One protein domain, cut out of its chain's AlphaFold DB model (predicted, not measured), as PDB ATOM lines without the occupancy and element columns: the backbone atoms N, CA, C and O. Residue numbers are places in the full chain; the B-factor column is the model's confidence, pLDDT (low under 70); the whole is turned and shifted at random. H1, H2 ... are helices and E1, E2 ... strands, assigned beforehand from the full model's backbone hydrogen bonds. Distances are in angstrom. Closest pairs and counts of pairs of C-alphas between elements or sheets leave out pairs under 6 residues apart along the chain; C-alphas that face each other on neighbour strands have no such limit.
ATOM      1  N   ALA A 123     -57.744 -20.232 -34.114       56.78
ATOM      2  CA  ALA A 123     -58.487 -21.371 -34.639       56.78
ATOM      3  C   ALA A 123     -58.308 -22.611 -33.749       56.78
ATOM      4  O   ALA A 123     -57.207 -23.164 -33.646       56.78
ATOM      5  N   THR A 124     -59.403 -23.043 -33.125       59.84
ATOM      6  CA  THR A 124     -59.462 -24.291 -32.373       59.84
ATOM      7  C   THR A 124     -59.393 -25.459 -33.357       59.84
ATOM      8  O   THR A 124     -60.291 -25.646 -34.178       59.84
ATOM      9  N   ASP A 125     -58.321 -26.246 -33.290       66.81
ATOM     10  CA  ASP A 125     -58.221 -27.543 -33.972       66.81
ATOM     11  C   ASP A 125     -59.371 -28.457 -33.486       66.81
ATOM     12  O   ASP A 125     -59.760 -28.319 -32.321       66.81
ATOM     13  N   PRO A 126     -59.877 -29.445 -34.262       65.56
ATOM     14  CA  PRO A 126     -60.961 -30.359 -33.847       65.56
ATOM     15  C   PRO A 126     -60.656 -31.279 -32.642       65.56
ATOM     16  O   PRO A 126     -61.327 -32.285 -32.434       65.56
ATOM     17  N   LYS A 127     -59.600 -30.972 -31.884       73.12
ATOM     18  CA  LYS A 127     -59.113 -31.636 -30.668       73.12
ATOM     19  C   LYS A 127     -59.019 -30.655 -29.485       73.12
ATOM     20  O   LYS A 127     -58.200 -30.870 -28.594       73.12
ATOM     21  N   ASP A 128     -59.754 -29.541 -29.543       69.38
ATOM     22  CA  ASP A 128     -59.745 -28.431 -28.577       69.38
ATOM     23  C   ASP A 128     -58.350 -27.830 -28.309       69.38
ATOM     24  O   ASP A 128     -57.980 -27.465 -27.187       69.38
ATOM     25  N   ARG A 129     -57.544 -27.726 -29.378       71.88
ATOM     26  CA  ARG A 129     -56.185 -27.166 -29.328       71.88
ATOM     27  C   ARG A 129     -56.126 -25.788 -29.960       71.88
ATOM     28  O   ARG A 129     -56.555 -25.594 -31.092       71.88
ATOM     29  N   VAL A 130     -55.492 -24.872 -29.246       73.75
ATOM     30  CA  VAL A 130     -55.160 -23.518 -29.681       73.75
ATOM     31  C   VAL A 130     -53.742 -23.521 -30.247       73.75
ATOM     32  O   VAL A 130     -52.797 -23.922 -29.568       73.75
ATOM     33  N   THR A 131     -53.598 -23.098 -31.503       78.94
ATOM     34  CA  THR A 131     -52.303 -22.962 -32.190       78.94
ATOM     35  C   THR A 131     -51.713 -21.576 -31.937       78.94
ATOM     36  O   THR A 131     -52.023 -20.638 -32.666       78.94
ATOM     37  N   VAL A 132     -50.874 -21.426 -30.913       81.81
ATOM     38  CA  VAL A 132     -50.220 -20.140 -30.644       81.81
ATOM     39  C   VAL A 132     -49.061 -19.923 -31.613       81.81
ATOM     40  O   VAL A 132     -48.166 -20.768 -31.732       81.81
ATOM     41  N   ASP A 133     -49.091 -18.781 -32.296       84.06
ATOM     42  CA  ASP A 133     -48.052 -18.311 -33.203       84.06
ATOM     43  C   ASP A 133     -47.160 -17.246 -32.537       84.06
ATOM     44  O   ASP A 133     -47.512 -16.619 -31.533       84.06
ATOM     45  N   LEU A 134     -45.976 -17.021 -33.106       86.06
ATOM     46  CA  LEU A 134     -45.008 -16.076 -32.543       86.06
ATOM     47  C   LEU A 134     -45.456 -14.607 -32.676       86.06
ATOM     48  O   LEU A 134     -45.102 -13.784 -31.833       86.06
ATOM     49  N   SER A 135     -46.256 -14.263 -33.692       86.19
ATOM     50  CA  SER A 135     -46.760 -12.896 -33.903       86.19
ATOM     51  C   SER A 135     -47.734 -12.489 -32.796       86.19
ATOM     52  O   SER A 135     -47.653 -11.365 -32.300       86.19
ATOM     53  N   TYR A 136     -48.592 -13.410 -32.337       87.44
ATOM     54  CA  TYR A 136     -49.403 -13.180 -31.143       87.44
ATOM     55  C   TYR A 136     -48.534 -12.909 -29.909       87.44
ATOM     56  O   TYR A 136     -48.743 -11.908 -29.221       87.44
ATOM     57  N   VAL A 137     -47.506 -13.728 -29.665       89.12
ATOM     58  CA  VAL A 137     -46.579 -13.524 -28.539       89.12
ATOM     59  C   VAL A 137     -45.903 -12.151 -28.605       89.12
ATOM     60  O   VAL A 137     -45.824 -11.477 -27.581       89.12
ATOM     61  N   HIS A 138     -45.494 -11.691 -29.791       90.81
ATOM     62  CA  HIS A 138     -44.943 -10.346 -29.995       90.81
ATOM     63  C   HIS A 138     -45.933  -9.208 -29.713       90.81
ATOM     64  O   HIS A 138     -45.507  -8.123 -29.323       90.81
ATOM     65  N   SER A 139     -47.236  -9.429 -29.910       89.69
ATOM     66  CA  SER A 139     -48.270  -8.440 -29.571       89.69
ATOM     67  C   SER A 139     -48.532  -8.333 -28.063       89.69
ATOM     68  O   SER A 139     -48.932  -7.273 -27.588       89.69
ATOM     69  N   VAL A 140     -48.291  -9.416 -27.314       90.25
ATOM     70  CA  VAL A 140     -48.514  -9.479 -25.862       90.25
ATOM     71  C   VAL A 140     -47.263  -9.076 -25.088       90.25
ATOM     72  O   VAL A 140     -47.357  -8.319 -24.126       90.25
ATOM     73  N   LEU A 141     -46.095  -9.598 -25.470       90.81
ATOM     74  CA  LEU A 141     -44.854  -9.417 -24.724       90.81
ATOM     75  C   LEU A 141     -44.077  -8.183 -25.198       90.81
ATOM     76  O   LEU A 141     -43.663  -8.128 -26.358       90.81
ATOM     77  N   PRO A 142     -43.775  -7.227 -24.297       88.62
ATOM     78  CA  PRO A 142     -42.844  -6.150 -24.595       88.62
ATOM     79  C   PRO A 142     -41.484  -6.692 -25.045       88.62
ATOM     80  O   PRO A 142     -40.997  -7.696 -24.517       88.62
ATOM     81  N   SER A 143     -40.817  -5.973 -25.950       86.50
ATOM     82  CA  SER A 143     -39.504  -6.350 -26.498       86.50
ATOM     83  C   SER A 143     -38.447  -6.647 -25.429       86.50
ATOM     84  O   SER A 143     -37.589  -7.495 -25.644       86.50
ATOM     85  N   GLY A 144     -38.543  -6.026 -24.248       88.88
ATOM     86  CA  GLY A 144     -37.667  -6.301 -23.107       88.88
ATOM     87  C   GLY A 144     -37.682  -7.754 -22.610       88.88
ATOM     88  O   GLY A 144     -36.675  -8.191 -22.059       88.88
ATOM     89  N   TYR A 145     -38.757  -8.520 -22.828       90.38
ATOM     90  CA  TYR A 145     -38.835  -9.932 -22.425       90.38
ATOM     91  C   TYR A 145     -38.287 -10.897 -23.487       90.38
ATOM     92  O   TYR A 145     -38.091 -12.073 -23.189       90.38
ATOM     93  N   MET A 146     -38.018 -10.442 -24.715       93.62
ATOM     94  CA  MET A 146     -37.614 -11.315 -25.819       93.62
ATOM     95  C   MET A 146     -36.199 -11.010 -26.320       93.62
ATOM     96  O   MET A 146     -35.744  -9.872 -26.321       93.62
ATOM     97  N   ILE A 147     -35.499 -12.047 -26.771       94.44
ATOM     98  CA  ILE A 147     -34.169 -11.963 -27.384       94.44
ATOM     99  C   ILE A 147     -34.139 -12.809 -28.656       94.44
ATOM    100  O   ILE A 147     -34.793 -13.845 -28.729       94.44
ATOM    101  N   TRP A 148     -33.403 -12.374 -29.676       93.06
ATOM    102  CA  TRP A 148     -33.207 -13.161 -30.894       93.06
ATOM    103  C   TRP A 148     -32.264 -14.346 -30.642       93.06
ATOM    104  O   TRP A 148     -31.104 -14.137 -30.287       93.06
ATOM    105  N   ASP A 149     -32.738 -15.574 -30.865       92.88
ATOM    106  CA  ASP A 149     -31.892 -16.768 -30.898       92.88
ATOM    107  C   ASP A 149     -31.469 -17.061 -32.344       92.88
ATOM    108  O   ASP A 149     -32.263 -17.478 -33.195       92.88
ATOM    109  N   SER A 150     -30.179 -16.865 -32.618       91.69
ATOM    110  CA  SER A 150     -29.569 -17.125 -33.921       91.69
ATOM    111  C   SER A 150     -29.565 -18.601 -34.322       91.69
ATOM    112  O   SER A 150     -29.469 -18.885 -35.511       91.69
ATOM    113  N   ARG A 151     -29.685 -19.539 -33.372       92.00
ATOM    114  CA  ARG A 151     -29.697 -20.990 -33.632       92.00
ATOM    115  C   ARG A 151     -31.048 -21.480 -34.139       92.00
ATOM    116  O   ARG A 151     -31.104 -22.464 -34.870       92.00
ATOM    117  N   LEU A 152     -32.122 -20.821 -33.708       88.31
ATOM    118  CA  LEU A 152     -33.504 -21.149 -34.067       88.31
ATOM    119  C   LEU A 152     -34.080 -20.200 -35.122       88.31
ATOM    120  O   LEU A 152     -35.192 -20.425 -35.590       88.31
ATOM    121  N   HIS A 153     -33.347 -19.135 -35.467       89.62
ATOM    122  CA  HIS A 153     -33.801 -18.045 -36.332       89.62
ATOM    123  C   HIS A 153     -35.167 -17.474 -35.909       89.62
ATOM    124  O   HIS A 153     -36.016 -17.167 -36.747       89.62
ATOM    125  N   ARG A 154     -35.380 -17.332 -34.594       90.50
ATOM    126  CA  ARG A 154     -36.580 -16.718 -34.013       90.50
ATOM    127  C   ARG A 154     -36.259 -16.022 -32.699       90.50
ATOM    128  O   ARG A 154     -35.236 -16.290 -32.073       90.50
ATOM    129  N   THR A 155     -37.164 -15.175 -32.226       91.38
ATOM    130  CA  THR A 155     -37.081 -14.653 -30.859       91.38
ATOM    131  C   THR A 155     -37.571 -15.663 -29.829       91.38
ATOM    132  O   THR A 155     -38.573 -16.347 -30.039       91.38
ATOM    133  N   VAL A 156     -36.898 -15.696 -28.685       93.50
ATOM    134  CA  VAL A 156     -37.206 -16.532 -27.524       93.50
ATOM    135  C   VAL A 156     -37.335 -15.668 -26.270       93.50
ATOM    136  O   VAL A 156     -36.842 -14.541 -26.214       93.50
ATOM    137  N   LEU A 157     -38.004 -16.200 -25.254       92.88
ATOM    138  CA  LEU A 157     -38.128 -15.609 -23.930       92.88
ATOM    139  C   LEU A 157     -36.760 -15.557 -23.239       92.88
ATOM    140  O   LEU A 157     -36.074 -16.575 -23.115       92.88
ATOM    141  N   ARG A 158     -36.389 -14.376 -22.745       92.06
ATOM    142  CA  ARG A 158     -35.181 -14.163 -21.943       92.06
ATOM    143  C   ARG A 158     -35.211 -14.997 -20.659       92.06
ATOM    144  O   ARG A 158     -36.176 -14.950 -19.895       92.06
ATOM    145  N   ALA A 159     -34.129 -15.731 -20.401       85.56
ATOM    146  CA  ALA A 159     -34.020 -16.655 -19.271       85.56
ATOM    147  C   ALA A 159     -33.977 -15.971 -17.891       85.56
ATOM    148  O   ALA A 159     -34.265 -16.623 -16.892       85.56
ATOM    149  N   ASP A 160     -33.632 -14.684 -17.842       85.31
ATOM    150  CA  ASP A 160     -33.582 -13.846 -16.640       85.31
ATOM    151  C   ASP A 160     -34.909 -13.115 -16.351       85.31
ATOM    152  O   ASP A 160     -34.975 -12.292 -15.442       85.31
ATOM    153  N   THR A 161     -35.975 -13.405 -17.106       86.75
ATOM    154  CA  THR A 161     -37.296 -12.807 -16.875       86.75
ATOM    155  C   THR A 161     -38.133 -13.608 -15.887       86.75
ATOM    156  O   THR A 161     -38.256 -14.833 -15.978       86.75
ATOM    157  N   ASP A 162     -38.823 -12.894 -14.999       87.69
ATOM    158  CA  ASP A 162     -39.756 -13.508 -14.055       87.69
ATOM    159  C   ASP A 162     -40.961 -14.176 -14.727       87.69
ATOM    160  O   ASP A 162     -41.572 -15.065 -14.137       87.69
ATOM    161  N   LEU A 163     -41.258 -13.828 -15.984       88.06
ATOM    162  CA  LEU A 163     -42.294 -14.474 -16.788       88.06
ATOM    163  C   LEU A 163     -42.069 -15.989 -16.926       88.06
ATOM    164  O   LEU A 163     -43.036 -16.746 -16.914       88.06
ATOM    165  N   ALA A 164     -40.816 -16.453 -17.011       84.62
ATOM    166  CA  ALA A 164     -40.526 -17.884 -17.113       84.62
ATOM    167  C   ALA A 164     -40.869 -18.645 -15.818       84.62
ATOM    168  O   ALA A 164     -41.387 -19.755 -15.888       84.62
ATOM    169  N   ARG A 165     -40.600 -18.034 -14.655       85.81
ATOM    170  CA  ARG A 165     -40.867 -18.592 -13.317       85.81
ATOM    171  C   ARG A 165     -42.347 -18.478 -12.949       85.81
ATOM    172  O   ARG A 165     -43.013 -19.476 -12.704       85.81
ATOM    173  N   ARG A 166     -42.877 -17.253 -12.965       87.06
ATOM    174  CA  ARG A 166     -44.278 -16.954 -12.639       87.06
ATOM    175  C   ARG A 166     -45.250 -17.558 -13.643       87.06
ATOM    176  O   ARG A 166     -46.370 -17.873 -13.271       87.06
ATOM    177  N   GLY A 167     -44.838 -17.736 -14.897       86.62
ATOM    178  CA  GLY A 167     -45.658 -18.379 -15.916       86.62
ATOM    179  C   GLY A 167     -46.073 -19.796 -15.531       86.62
ATOM    180  O   GLY A 167     -47.242 -20.138 -15.674       86.62
ATOM    181  N   GLU A 168     -45.146 -20.589 -14.992       86.75
ATOM    182  CA  GLU A 168     -45.423 -21.953 -14.527       86.75
ATOM    183  C   GLU A 168     -46.360 -21.944 -13.310       86.75
ATOM    184  O   GLU A 168     -47.383 -22.630 -13.310       86.75
ATOM    185  N   GLU A 169     -46.078 -21.086 -12.323       87.25
ATOM    186  CA  GLU A 169     -46.913 -20.893 -11.124       87.25
ATOM    187  C   GLU A 169     -48.354 -20.461 -11.455       87.25
ATOM    188  O   GLU A 169     -49.305 -20.887 -10.799       87.25
ATOM    189  N   LEU A 170     -48.523 -19.624 -12.484       85.94
ATOM    190  CA  LEU A 170     -49.808 -19.096 -12.952       85.94
ATOM    191  C   LEU A 170     -50.493 -19.992 -14.004       85.94
ATOM    192  O   LEU A 170     -51.569 -19.652 -14.492       85.94
ATOM    193  N   GLY A 171     -49.915 -21.154 -14.328       85.12
ATOM    194  CA  GLY A 171     -50.570 -22.196 -15.121       85.12
ATOM    195  C   GLY A 171     -50.336 -22.163 -16.635       85.12
ATOM    196  O   GLY A 171     -51.091 -22.815 -17.360       85.12
ATOM    197  N   LEU A 172     -49.303 -21.475 -17.139       86.06
ATOM    198  CA  LEU A 172     -48.839 -21.696 -18.515       86.06
ATOM    199  C   LEU A 172     -48.351 -23.140 -18.673       86.06
ATOM    200  O   LEU A 172     -47.588 -23.655 -17.857       86.06
ATOM    201  N   ALA A 173     -48.775 -23.796 -19.753       86.38
ATOM    202  CA  ALA A 173     -48.411 -25.184 -20.011       86.38
ATOM    203  C   ALA A 173     -46.875 -25.349 -20.107       86.38
ATOM    204  O   ALA A 173     -46.240 -24.597 -20.853       86.38
ATOM    205  N   PRO A 174     -46.259 -26.367 -19.469       86.25
ATOM    206  CA  PRO A 174     -44.802 -26.550 -19.495       86.25
ATOM    207  C   PRO A 174     -44.207 -26.641 -20.907       86.25
ATOM    208  O   PRO A 174     -43.139 -26.093 -21.169       86.25
ATOM    209  N   ARG A 175     -44.927 -27.253 -21.862       86.81
ATOM    210  CA  ARG A 175     -44.513 -27.275 -23.278       86.81
ATOM    211  C   ARG A 175     -44.512 -25.884 -23.918       86.81
ATOM    212  O   ARG A 175     -43.642 -25.602 -24.733       86.81
ATOM    213  N   TYR A 176     -45.447 -25.016 -23.537       88.19
ATOM    214  CA  TYR A 176     -45.519 -23.642 -24.030       88.19
ATOM    215  C   TYR A 176     -44.381 -22.787 -23.476       88.19
ATOM    216  O   TYR A 176     -43.717 -22.100 -24.246       88.19
ATOM    217  N   LEU A 177     -44.045 -22.933 -22.192       89.62
ATOM    218  CA  LEU A 177     -42.843 -22.316 -21.622       89.62
ATOM    219  C   LEU A 177     -41.553 -22.851 -22.261       89.62
ATOM    220  O   LEU A 177     -40.655 -22.066 -22.559       89.62
ATOM    221  N   ALA A 178     -41.458 -24.158 -22.525       89.69
ATOM    222  CA  ALA A 178     -40.313 -24.746 -23.222       89.69
ATOM    223  C   ALA A 178     -40.147 -24.175 -24.643       89.69
ATOM    224  O   ALA A 178     -39.043 -23.791 -25.028       89.69
ATOM    225  N   TRP A 179     -41.241 -24.040 -25.396       91.88
ATOM    226  CA  TRP A 179     -41.240 -23.412 -26.717       91.88
ATOM    227  C   TRP A 179     -40.889 -21.920 -26.657       91.88
ATOM    228  O   TRP A 179     -39.982 -21.486 -27.369       91.88
ATOM    229  N   LEU A 180     -41.499 -21.149 -25.751       91.31
ATOM    230  CA  LEU A 180     -41.146 -19.741 -25.540       91.31
ATOM    231  C   LEU A 180     -39.646 -19.583 -25.245       91.31
ATOM    232  O   LEU A 180     -39.011 -18.706 -25.815       91.31
ATOM    233  N   ARG A 181     -39.053 -20.463 -24.430       91.56
ATOM    234  CA  ARG A 181     -37.622 -20.449 -24.059       91.56
ATOM    235  C   ARG A 181     -36.667 -21.033 -25.114       91.56
ATOM    236  O   ARG A 181     -35.479 -21.146 -24.835       91.56
ATOM    237  N   GLY A 182     -37.151 -21.434 -26.293       89.44
ATOM    238  CA  GLY A 182     -36.304 -22.013 -27.348       89.44
ATOM    239  C   GLY A 182     -35.867 -23.467 -27.117       89.44
ATOM    240  O   GLY A 182     -34.977 -23.961 -27.800       89.44
ATOM    241  N   LEU A 183     -36.482 -24.184 -26.174       88.19
ATOM    242  CA  LEU A 183     -36.185 -25.603 -25.922       88.19
ATOM    243  C   LEU A 183     -36.910 -26.546 -26.904       88.19
ATOM    244  O   LEU A 183     -36.533 -27.706 -27.027       88.19
ATOM    245  N   ASP A 184     -37.931 -26.049 -27.609       84.44
ATOM    246  CA  ASP A 184     -38.670 -26.753 -28.668       84.44
ATOM    247  C   ASP A 184     -38.517 -25.980 -29.992       84.44
ATOM    248  O   ASP A 184     -38.872 -24.800 -30.069       84.44
ATOM    249  N   SER A 185     -37.979 -26.615 -31.036       80.25
ATOM    250  CA  SER A 185     -37.689 -25.982 -32.334       80.25
ATOM    251  C   SER A 185     -38.914 -25.777 -33.238       80.25
ATOM    252  O   SER A 185     -38.775 -25.188 -34.309       80.25
ATOM    253  N   SER A 186     -40.111 -26.205 -32.822       81.69
ATOM    254  CA  SER A 186     -41.353 -26.046 -33.596       81.69
ATOM    255  C   SER A 186     -41.644 -24.576 -33.936       81.69
ATOM    256  O   SER A 186     -41.420 -23.694 -33.111       81.69
ATOM    257  N   VAL A 187     -42.168 -24.288 -35.133       74.12
ATOM    258  CA  VAL A 187     -42.488 -22.903 -35.553       74.12
ATOM    259  C   VAL A 187     -43.690 -22.340 -34.788       74.12
ATOM    260  O   VAL A 187     -43.653 -21.192 -34.363       74.12
ATOM    261  N   ASN A 188     -44.705 -23.174 -34.555       76.94
ATOM    262  CA  ASN A 188     -45.899 -22.878 -33.759       76.94
ATOM    263  C   ASN A 188     -46.031 -23.915 -32.638       76.94
ATOM    264  O   ASN A 188     -45.420 -24.987 -32.719       76.94
ATOM    265  N   ILE A 189     -46.880 -23.651 -31.643       79.25
ATOM    266  CA  ILE A 189     -47.211 -24.640 -30.614       79.25
ATOM    267  C   ILE A 189     -48.716 -24.793 -30.384       79.25
ATOM    268  O   ILE A 189     -49.473 -23.830 -30.355       79.25
ATOM    269  N   TYR A 190     -49.130 -26.040 -30.166       77.44
ATOM    270  CA  TYR A 190     -50.484 -26.410 -29.773       77.44
ATOM    271  C   TYR A 190     -50.605 -26.474 -28.248       77.44
ATOM    272  O   TYR A 190     -49.941 -27.289 -27.601       77.44
ATOM    273  N   VAL A 191     -51.486 -25.653 -27.683       74.69
ATOM    274  CA  VAL A 191     -51.827 -25.625 -26.254       74.69
ATOM    275  C   VAL A 191     -53.279 -26.085 -26.098       74.69
ATOM    276  O   VAL A 191     -54.128 -25.719 -26.907       74.69
ATOM    277  N   MET A 192     -53.586 -26.921 -25.102       68.44
ATOM    278  CA  MET A 192     -54.976 -27.322 -24.837       68.44
ATOM    279  C   MET A 192     -55.679 -26.249 -24.008       68.44
ATOM    280  O   MET A 192     -55.112 -25.770 -23.022       68.44
ATOM    281  N   ILE A 193     -56.917 -25.902 -24.369       62.00
ATOM    282  CA  ILE A 193     -57.740 -25.020 -23.538       62.00
ATOM    283  C   ILE A 193     -58.185 -25.807 -22.296       62.00
ATOM    284  O   ILE A 193     -58.827 -26.852 -22.416       62.00
TER     285      ILE A 193
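AT A GLANCE: This is residues 123 to 193 of the 204 residues of an uncharacterized protein of Westerdykella ornata (UniProt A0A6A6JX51). Two small antiparallel strand pairs, E1 with E4 and E2 with E3, lie toward opposite ends of the longest axis, and H3 sits between them. H2 folds back on H3 as a helical hairpin, while H1 lies near E3. The 71 printed residues hold, in chain order, E1, H1, E2, E3, H2, H3 and E4, a mixed class of helices and strands. The whole is compact, with a radius of gyration of the C-alphas of 12.0 A, and spans 35 by 28 by 21 A.

IN THESE COORDINATES: Find C-alpha 129 at (-56.185, -27.166, -29.328); from there E1 runs 9.3 A to residue 132. Its partner E4, residues 189 to 192, spans 10.0 A and ends at (-54.976, -27.322, -24.837). Look next at E2, residues 146 to 149, 9.4 A, and E3, residues 154 to 157, 10.3 A. The helices are H1, residues 134 to 140, 10.0 A; H2, residues 162 to 169, 10.7 A; and H3, residues 174 to 180, 9.8 A.

HOW THE PARTS SIT: Between antiparallel E1 and E4, find N 130 and O 191 2.8 A apart, within hydrogen-bond range. Residues 124 to 125 also pair antiparallel with 129 to 130 of E1. The closest C-alphas of H3 and E4, Tyr 176 and Ile 189, are 6.9 A apart; those of H3 and E3, Leu 157 and Leu 180, 5.4 A. In the hairpin E2 and E3, N 147 and O 156 are 2.9 A apart, within hydrogen-bond range. H2 and H3 touch, closest at C-alphas 164 and 177, 6.7 A, with a shallow tilt of 20 degrees, opposite ways. H1 and E3 are near each other, with 7 pairs of C-alphas within 10 A; H1 and H3 are apart. Every O i to N i+4 pair is within hydrogen-bond range in H1 and H3; in H2, 3 of 4 are.

THE WHOLE: The two C-alphas farthest apart, those of Pro 126 and Asp 160, are 36.3 A apart. The printed part has no cut and no long link. The model's pLDDT is under 70 at residues 123 to 126, 128 and 192 to 193.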